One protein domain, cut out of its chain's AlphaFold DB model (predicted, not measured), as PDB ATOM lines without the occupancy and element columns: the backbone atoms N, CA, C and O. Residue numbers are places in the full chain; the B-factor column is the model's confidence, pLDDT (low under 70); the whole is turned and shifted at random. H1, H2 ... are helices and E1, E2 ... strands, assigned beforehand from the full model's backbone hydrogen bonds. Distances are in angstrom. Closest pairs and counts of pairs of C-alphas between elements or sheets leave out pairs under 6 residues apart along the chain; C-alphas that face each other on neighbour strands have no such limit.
ATOM      1  N   ARG A   4     116.920 131.680  67.227       90.94
ATOM      2  CA  ARG A   4     116.682 132.234  68.559       90.94
ATOM      3  C   ARG A   4     115.606 131.415  69.243       90.94
ATOM      4  O   ARG A   4     114.563 131.152  68.645       90.94
ATOM      5  N   TYR A   5     115.863 131.039  70.489       91.00
ATOM      6  CA  TYR A   5     114.833 130.478  71.346       91.00
ATOM      7  C   TYR A   5     114.054 131.633  71.977       91.00
ATOM      8  O   TYR A   5     114.626 132.428  72.725       91.00
ATOM      9  N   ILE A   6     112.775 131.751  71.640       91.25
ATOM     10  CA  ILE A   6     111.871 132.752  72.203       91.25
ATOM     11  C   ILE A   6     110.991 132.039  73.216       91.25
ATOM     12  O   ILE A   6     110.438 130.986  72.923       91.25
ATOM     13  N   TYR A   7     110.881 132.613  74.410       91.06
ATOM     14  CA  TYR A   7     110.018 132.124  75.475       91.06
ATOM     15  C   TYR A   7     109.109 133.249  75.952       91.06
ATOM     16  O   TYR A   7     109.565 134.370  76.185       91.06
ATOM     17  N   HIS A   8     107.830 132.941  76.122       89.88
ATOM     18  CA  HIS A   8     106.839 133.871  76.629       89.88
ATOM     19  C   HIS A   8     105.988 133.229  77.731       89.88
ATOM     20  O   HIS A   8     105.454 132.128  77.586       89.88
ATOM     21  N   ALA A   9     105.827 133.968  78.827       88.56
ATOM     22  CA  ALA A   9     105.002 133.593  79.966       88.56
ATOM     23  C   ALA A   9     103.986 134.708  80.236       88.56
ATOM     24  O   ALA A   9     104.354 135.786  80.700       88.56
ATOM     25  N   VAL A  10     102.711 134.474  79.915       89.00
ATOM     26  CA  VAL A  10     101.633 135.456  80.118       89.00
ATOM     27  C   VAL A  10     100.501 134.793  80.891       89.00
ATOM     28  O   VAL A  10      99.927 133.795  80.452       89.00
ATOM     29  N   HIS A  11     100.170 135.351  82.058       83.62
ATOM     30  CA  HIS A  11      99.287 134.720  83.041       83.62
ATOM     31  C   HIS A  11      99.781 133.312  83.412       83.62
ATOM     32  O   HIS A  11     100.818 133.180  84.045       83.62
ATOM     33  N   MET A  12      99.055 132.273  83.005       83.88
ATOM     34  CA  MET A  12      99.383 130.865  83.254       83.88
ATOM     35  C   MET A  12      99.815 130.139  81.968       83.88
ATOM     36  O   MET A  12      99.894 128.916  81.947       83.88
ATOM     37  N   THR A  13     100.016 130.876  80.870       85.19
ATOM     38  CA  THR A  13     100.407 130.306  79.576       85.19
ATOM     39  C   THR A  13     101.902 130.459  79.385       85.19
ATOM     40  O   THR A  13     102.411 131.580  79.373       85.19
ATOM     41  N   PHE A  14     102.575 129.330  79.185       89.50
ATOM     42  CA  PHE A  14     103.995 129.253  78.883       89.50
ATOM     43  C   PHE A  14     104.158 128.662  77.489       89.50
ATOM     44  O   PHE A  14     103.687 127.551  77.243       89.50
ATOM     45  N   SER A  15     104.845 129.368  76.597       89.25
ATOM     46  CA  SER A  15     105.301 128.762  75.347       89.25
ATOM     47  C   SER A  15     106.731 129.174  75.062       89.25
ATOM     48  O   SER A  15     107.141 130.295  75.362       89.25
ATOM     49  N   GLY A  16     107.490 128.249  74.484       91.06
ATOM     50  CA  GLY A  16     108.833 128.520  74.012       91.06
ATOM     51  C   GLY A  16     109.161 127.692  72.780       91.06
ATOM     52  O   GLY A  16     108.705 126.555  72.650       91.06
ATOM     53  N   GLY A  17     109.936 128.269  71.870       91.44
ATOM     54  CA  GLY A  17     110.294 127.632  70.612       91.44
ATOM     55  C   GLY A  17     111.412 128.356  69.875       91.44
ATOM     56  O   GLY A  17     111.743 129.505  70.163       91.44
ATOM     57  N   PHE A  18     112.008 127.656  68.912       92.94
ATOM     58  CA  PHE A  18     112.942 128.253  67.965       92.94
ATOM     59  C   PHE A  18     112.154 128.900  66.834       92.94
ATOM     60  O   PHE A  18     111.534 128.197  66.039       92.94
ATOM     61  N   GLU A  19     112.167 130.225  66.771       88.25
ATOM     62  CA  GLU A  19     111.327 130.962  65.823       88.25
ATOM     63  C   GLU A  19     112.170 131.678  64.770       88.25
ATOM     64  O   GLU A  19     112.118 131.355  63.584       88.25
ATOM     65  N   GLU A  20     112.985 132.642  65.193       86.88
ATOM     66  CA  GLU A  20     113.641 133.566  64.271       86.88
ATOM     67  C   GLU A  20     115.125 133.246  64.101       86.88
ATOM     68  O   GLU A  20     115.828 132.979  65.074       86.88
ATOM     69  N   ALA A  21     115.622 133.259  62.862       91.12
ATOM     70  CA  ALA A  21     117.040 133.040  62.600       91.12
ATOM     71  C   ALA A  21     117.874 134.213  63.131       91.12
ATOM     72  O   ALA A  21     117.501 135.374  62.967       91.12
ATOM     73  N   TRP A  22     119.028 133.907  63.722       91.69
ATOM     74  CA  TRP A  22     120.025 134.929  64.046       91.69
ATOM     75  C   TRP A  22     120.507 135.622  62.767       91.69
ATOM     76  O   TRP A  22     120.811 134.945  61.776       91.69
ATOM     77  N   GLN A  23     120.620 136.951  62.786       90.38
ATOM     78  CA  GLN A  23     121.210 137.688  61.670       90.38
ATOM     79  C   GLN A  23     122.732 137.459  61.603       90.38
ATOM     80  O   GLN A  23     123.374 137.194  62.627       90.38
ATOM     81  N   PRO A  24     123.355 137.569  60.414       91.12
ATOM     82  CA  PRO A  24     124.807 137.484  60.292       91.12
ATOM     83  C   PRO A  24     125.500 138.561  61.141       91.12
ATOM     84  O   PRO A  24     125.268 139.752  60.946       91.12
ATOM     85  N   GLY A  25     126.357 138.144  62.076       89.25
ATOM     86  CA  GLY A  25     127.091 139.052  62.968       89.25
ATOM     87  C   GLY A  25     126.284 139.599  64.153       89.25
ATOM     88  O   GLY A  25     126.799 140.438  64.888       89.25
ATOM     89  N   GLU A  26     125.046 139.143  64.363       90.19
ATOM     90  CA  GLU A  26     124.267 139.510  65.549       90.19
ATOM     91  C   GLU A  26     124.878 138.871  66.810       90.19
ATOM     92  O   GLU A  26     125.121 137.657  66.819       90.19
ATOM     93  N   PRO A  27     125.137 139.652  67.878       89.38
ATOM     94  CA  PRO A  27     125.629 139.097  69.128       89.38
ATOM     95  C   PRO A  27     124.560 138.195  69.743       89.38
ATOM     96  O   PRO A  27     123.395 138.573  69.872       89.38
ATOM     97  N   ARG A  28     124.967 136.993  70.147       88.31
ATOM     98  CA  ARG A  28     124.071 136.036  70.795       88.31
ATOM     99  C   ARG A  28     123.925 136.382  72.269       88.31
ATOM    100  O   ARG A  28     124.695 135.911  73.097       88.31
ATOM    101  N   GLU A  29     122.940 137.214  72.579       87.56
ATOM    102  CA  GLU A  29     122.601 137.603  73.948       87.56
ATOM    103  C   GLU A  29     121.239 137.041  74.379       87.56
ATOM    104  O   GLU A  29     120.306 136.920  73.581       87.56
ATOM    105  N   SER A  30     121.109 136.721  75.665       87.75
ATOM    106  CA  SER A  30     119.817 136.435  76.288       87.75
ATOM    107  C   SER A  30     119.186 137.744  76.756       87.75
ATOM    108  O   SER A  30     119.793 138.494  77.515       87.75
ATOM    109  N   LYS A  31     117.952 138.016  76.327       87.75
ATOM    110  CA  LYS A  31     117.188 139.199  76.737       87.75
ATOM    111  C   LYS A  31     115.878 138.760  77.384       87.75
ATOM    112  O   LYS A  31     115.101 138.037  76.769       87.75
ATOM    113  N   MET A  32     115.627 139.240  78.600       88.25
ATOM    114  CA  MET A  32     114.362 139.053  79.310       88.25
ATOM    115  C   MET A  32     113.640 140.395  79.427       88.25
ATOM    116  O   MET A  32     114.256 141.404  79.762       88.25
ATOM    117  N   VAL A  33     112.342 140.416  79.121       89.44
ATOM    118  CA  VAL A  33     111.519 141.632  79.150       89.44
ATOM    119  C   VAL A  33     110.328 141.401  80.070       89.44
ATOM    120  O   VAL A  33     109.535 140.489  79.849       89.44
ATOM    121  N   PHE A  34     110.187 142.252  81.085       89.69
ATOM    122  CA  PHE A  34     109.035 142.252  81.983       89.69
ATOM    123  C   PHE A  34     108.015 143.291  81.511       89.69
ATOM    124  O   PHE A  34     108.349 144.460  81.330       89.69
ATOM    125  N   ILE A  35     106.764 142.870  81.310       90.00
ATOM    126  CA  ILE A  35     105.670 143.744  80.870       90.00
ATOM    127  C   ILE A  35     104.579 143.727  81.942       90.00
ATOM    128  O   ILE A  35     104.002 142.682  82.232       90.00
ATOM    129  N   GLY A  36     104.281 144.887  82.528       87.69
ATOM    130  CA  GLY A  36     103.289 145.018  83.595       87.69
ATOM    131  C   GLY A  36     103.034 146.473  83.988       87.69
ATOM    132  O   GLY A  36     103.757 147.378  83.573       87.69
ATOM    133  N   LYS A  37     101.982 146.715  84.780       92.75
ATOM    134  CA  LYS A  37     101.673 148.044  85.334       92.75
ATOM    135  C   LYS A  37     102.306 148.194  86.714       92.75
ATOM    136  O   LYS A  37     102.151 147.303  87.540       92.75
ATOM    137  N   GLY A  38     102.954 149.334  86.969       94.12
ATOM    138  CA  GLY A  38     103.545 149.641  88.278       94.12
ATOM    139  C   GLY A  38     104.744 148.762  88.641       94.12
ATOM    140  O   GLY A  38     104.939 148.474  89.817       94.12
ATOM    141  N   LEU A  39     105.506 148.299  87.646       93.00
ATOM    142  CA  LEU A  39     106.723 147.528  87.884       93.00
ATOM    143  C   LEU A  39     107.847 148.441  88.384       93.00
ATOM    144  O   LEU A  39     108.081 149.505  87.812       93.00
ATOM    145  N   ASP A  40     108.552 147.997  89.421       95.31
ATOM    146  CA  ASP A  40     109.798 148.616  89.865       95.31
ATOM    147  C   ASP A  40     110.959 148.035  89.053       95.31
ATOM    148  O   ASP A  40     111.407 146.909  89.276       95.31
ATOM    149  N   GLU A  41     111.415 148.806  88.069       92.50
ATOM    150  CA  GLU A  41     112.492 148.410  87.164       92.50
ATOM    151  C   GLU A  41     113.797 148.099  87.908       92.50
ATOM    152  O   GLU A  41     114.440 147.092  87.616       92.50
ATOM    153  N   GLN A  42     114.180 148.923  88.887       93.69
ATOM    154  CA  GLN A  42     115.452 148.763  89.598       93.69
ATOM    155  C   GLN A  42     115.423 147.532  90.497       93.69
ATOM    156  O   GLN A  42     116.382 146.756  90.530       93.69
ATOM    157  N   PHE A  43     114.311 147.326  91.202       94.25
ATOM    158  CA  PHE A  43     114.122 146.144  92.027       94.25
ATOM    159  C   PHE A  43     114.133 144.867  91.181       94.25
ATOM    160  O   PHE A  43     114.868 143.931  91.494       94.25
ATOM    161  N   LEU A  44     113.378 144.829  90.079       92.94
ATOM    162  CA  LEU A  44     113.322 143.655  89.205       92.94
ATOM    163  C   LEU A  44     114.674 143.364  88.559       92.94
ATOM    164  O   LEU A  44     115.124 142.223  88.586       92.94
ATOM    165  N   ALA A  45     115.346 144.382  88.020       90.25
ATOM    166  CA  ALA A  45     116.651 144.201  87.400       90.25
ATOM    167  C   ALA A  45     117.690 143.705  88.415       90.25
ATOM    168  O   ALA A  45     118.384 142.727  88.149       90.25
ATOM    169  N   SER A  46     117.789 144.333  89.592       90.81
ATOM    170  CA  SER A  46     118.777 143.947  90.609       90.81
ATOM    171  C   SER A  46     118.535 142.542  91.162       90.81
ATOM    172  O   SER A  46     119.460 141.732  91.210       90.81
ATOM    173  N   THR A  47     117.294 142.217  91.529       90.81
ATOM    174  CA  THR A  47     116.953 140.894  92.071       90.81
ATOM    175  C   THR A  47     117.095 139.793  91.028       90.81
ATOM    176  O   THR A  47     117.635 138.737  91.345       90.81
ATOM    177  N   PHE A  48     116.705 140.045  89.777       90.62
ATOM    178  CA  PHE A  48     116.901 139.085  88.696       90.62
ATOM    179  C   PHE A  48     118.386 138.874  88.377       90.62
ATOM    180  O   PHE A  48     118.836 137.736  88.258       90.62
ATOM    181  N   ASN A  49     119.178 139.949  88.307       88.00
ATOM    182  CA  ASN A  49     120.616 139.852  88.042       88.00
ATOM    183  C   ASN A  49     121.371 139.102  89.149       88.00
ATOM    184  O   ASN A  49     122.348 138.411  88.864       88.00
ATOM    185  N   ASN A  50     120.889 139.151  90.394       88.31
ATOM    186  CA  ASN A  50     121.426 138.339  91.490       88.31
ATOM    187  C   ASN A  50     121.181 136.830  91.312       88.31
ATOM    188  O   ASN A  50     121.887 136.032  91.931       88.31
ATOM    189  N   CYS A  51     120.209 136.445  90.480       86.50
ATOM    190  CA  CYS A  51     119.869 135.055  90.178       86.50
ATOM    191  C   CYS A  51     120.582 134.507  88.933       86.50
ATOM    192  O   CYS A  51     120.525 133.302  88.691       86.50
ATOM    193  N   LEU A  52     121.243 135.354  88.133       87.56
ATOM    194  CA  LEU A  52     121.987 134.891  86.961       87.56
ATOM    195  C   LEU A  52     123.104 133.929  87.386       87.56
ATOM    196  O   LEU A  52     123.807 134.189  88.360       87.56
ATOM    197  N   ALA A  53     123.319 132.852  86.634       84.94
ATOM    198  CA  ALA A  53     124.394 131.887  86.881       84.94
ATOM    199  C   ALA A  53     125.769 132.422  86.423       84.94
ATOM    200  O   ALA A  53     126.469 131.795  85.633       84.94
ATOM    201  N   THR A  54     126.144 133.621  86.877       87.19
ATOM    202  CA  THR A  54     127.477 134.188  86.646       87.19
ATOM    203  C   THR A  54     128.498 133.534  87.582       87.19
ATOM    204  O   THR A  54     128.122 133.095  88.672       87.19
ATOM    205  N   PRO A  55     129.797 133.511  87.230       88.50
ATOM    206  CA  PRO A  55     130.836 132.982  88.116       88.50
ATOM    207  C   PRO A  55     130.829 133.621  89.513       88.50
ATOM    208  O   PRO A  55     130.987 132.929  90.516       88.50
ATOM    209  N   GLU A  56     130.577 134.930  89.597       89.56
ATOM    210  CA  GLU A  56     130.460 135.659  90.865       89.56
ATOM    211  C   GLU A  56     129.264 135.175  91.700       89.56
ATOM    212  O   GLU A  56     129.406 134.883  92.888       89.56
ATOM    213  N   ASN A  57     128.090 135.031  91.079       89.25
ATOM    214  CA  ASN A  57     126.883 134.571  91.764       89.25
ATOM    215  C   ASN A  57     126.997 133.103  92.196       89.25
ATOM    216  O   ASN A  57     126.573 132.762  93.300       89.25
ATOM    217  N   LEU A  58     127.599 132.247  91.364       87.69
ATOM    218  CA  LEU A  58     127.886 130.853  91.706       87.69
ATOM    219  C   LEU A  58     128.885 130.761  92.859       87.69
ATOM    220  O   LEU A  58     128.654 129.997  93.787       87.69
ATOM    221  N   THR A  59     129.929 131.592  92.866       90.06
ATOM    222  CA  THR A  59     130.888 131.662  93.981       90.06
ATOM    223  C   THR A  59     130.198 132.094  95.274       90.06
ATOM    224  O   THR A  59     130.386 131.472  96.319       90.06
ATOM    225  N   ARG A  60     129.337 133.118  95.209       90.06
ATOM    226  CA  ARG A  60     128.534 133.556  96.357       90.06
ATOM    227  C   ARG A  60     127.627 132.433  96.858       90.06
ATOM    228  O   ARG A  60     127.604 132.178  98.057       90.06
ATOM    229  N   LYS A  61     126.919 131.734  95.966       88.94
ATOM    230  CA  LYS A  61     126.052 130.601  96.328       88.94
ATOM    231  C   LYS A  61     126.855 129.429  96.906       88.94
ATOM    232  O   LYS A  61     126.444 128.842  97.894       88.94
TER     233      LYS A  61
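Overview. This is residues 4 to 61 of the 260 residues of the protein "Hypothetical protein" of Emiliania huxleyi (UniProt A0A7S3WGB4). An open, loose arrangement: a hairpin of two long strands, E1 and E2, on one side, and two short, separate helices, H1 and H2, on the other, joined by a long winding loop of residues 22 to 40. The loop's far end and the first turn of H1, residues 36 to 43, stick out. The printed part has 58 residues, with two named strands followed by two named helices, in the order E1, E2, H1, H2; the sheet, E1 - E2, is antiparallel and the class is mixed, helices and strands. The whole is loose, with a radius of gyration of the C-alphas of 14.6 A, and spans 35 by 31 by 18 A.

Along the chain. E1, residues 4 to 10, begins at C-alpha 4 (116.682, 132.234, 68.559) and is 19.2 A long. E2, residues 13 to 21, is 23.9 A long and ends at C-alpha 21 (117.040, 133.040, 62.600). H1, residues 41 to 49, measures 11.8 A. H2, residues 55 to 61, measures 9.8 A and ends at C-alpha 61 (126.052, 130.601, 96.328).

Arrangement. E1 and E2 form a hairpin, antiparallel at 158 degrees between their directions. C-alphas 7 and 16 face each other at 4.1 A. N 4 and O 20 are within hydrogen-bond range at 2.7 A, as are N 8 and O 15 at 2.8 A. E1 is apart from H1 and from H2, E2 is apart from H2, and H1 and H2 are apart. In H1 and H2 every O i to N i+4 pair is within hydrogen-bond range.

Size, cuts and confidence. The C-alphas farthest apart, those of Pro 24 and Gly 38, are 37.2 A apart. The link from E2 to H1, 19 residues, is long; those from E1 to E2 and from H1 to H2 are tight. The printed part has no cut, and no printed residue has a pLDDT under 70.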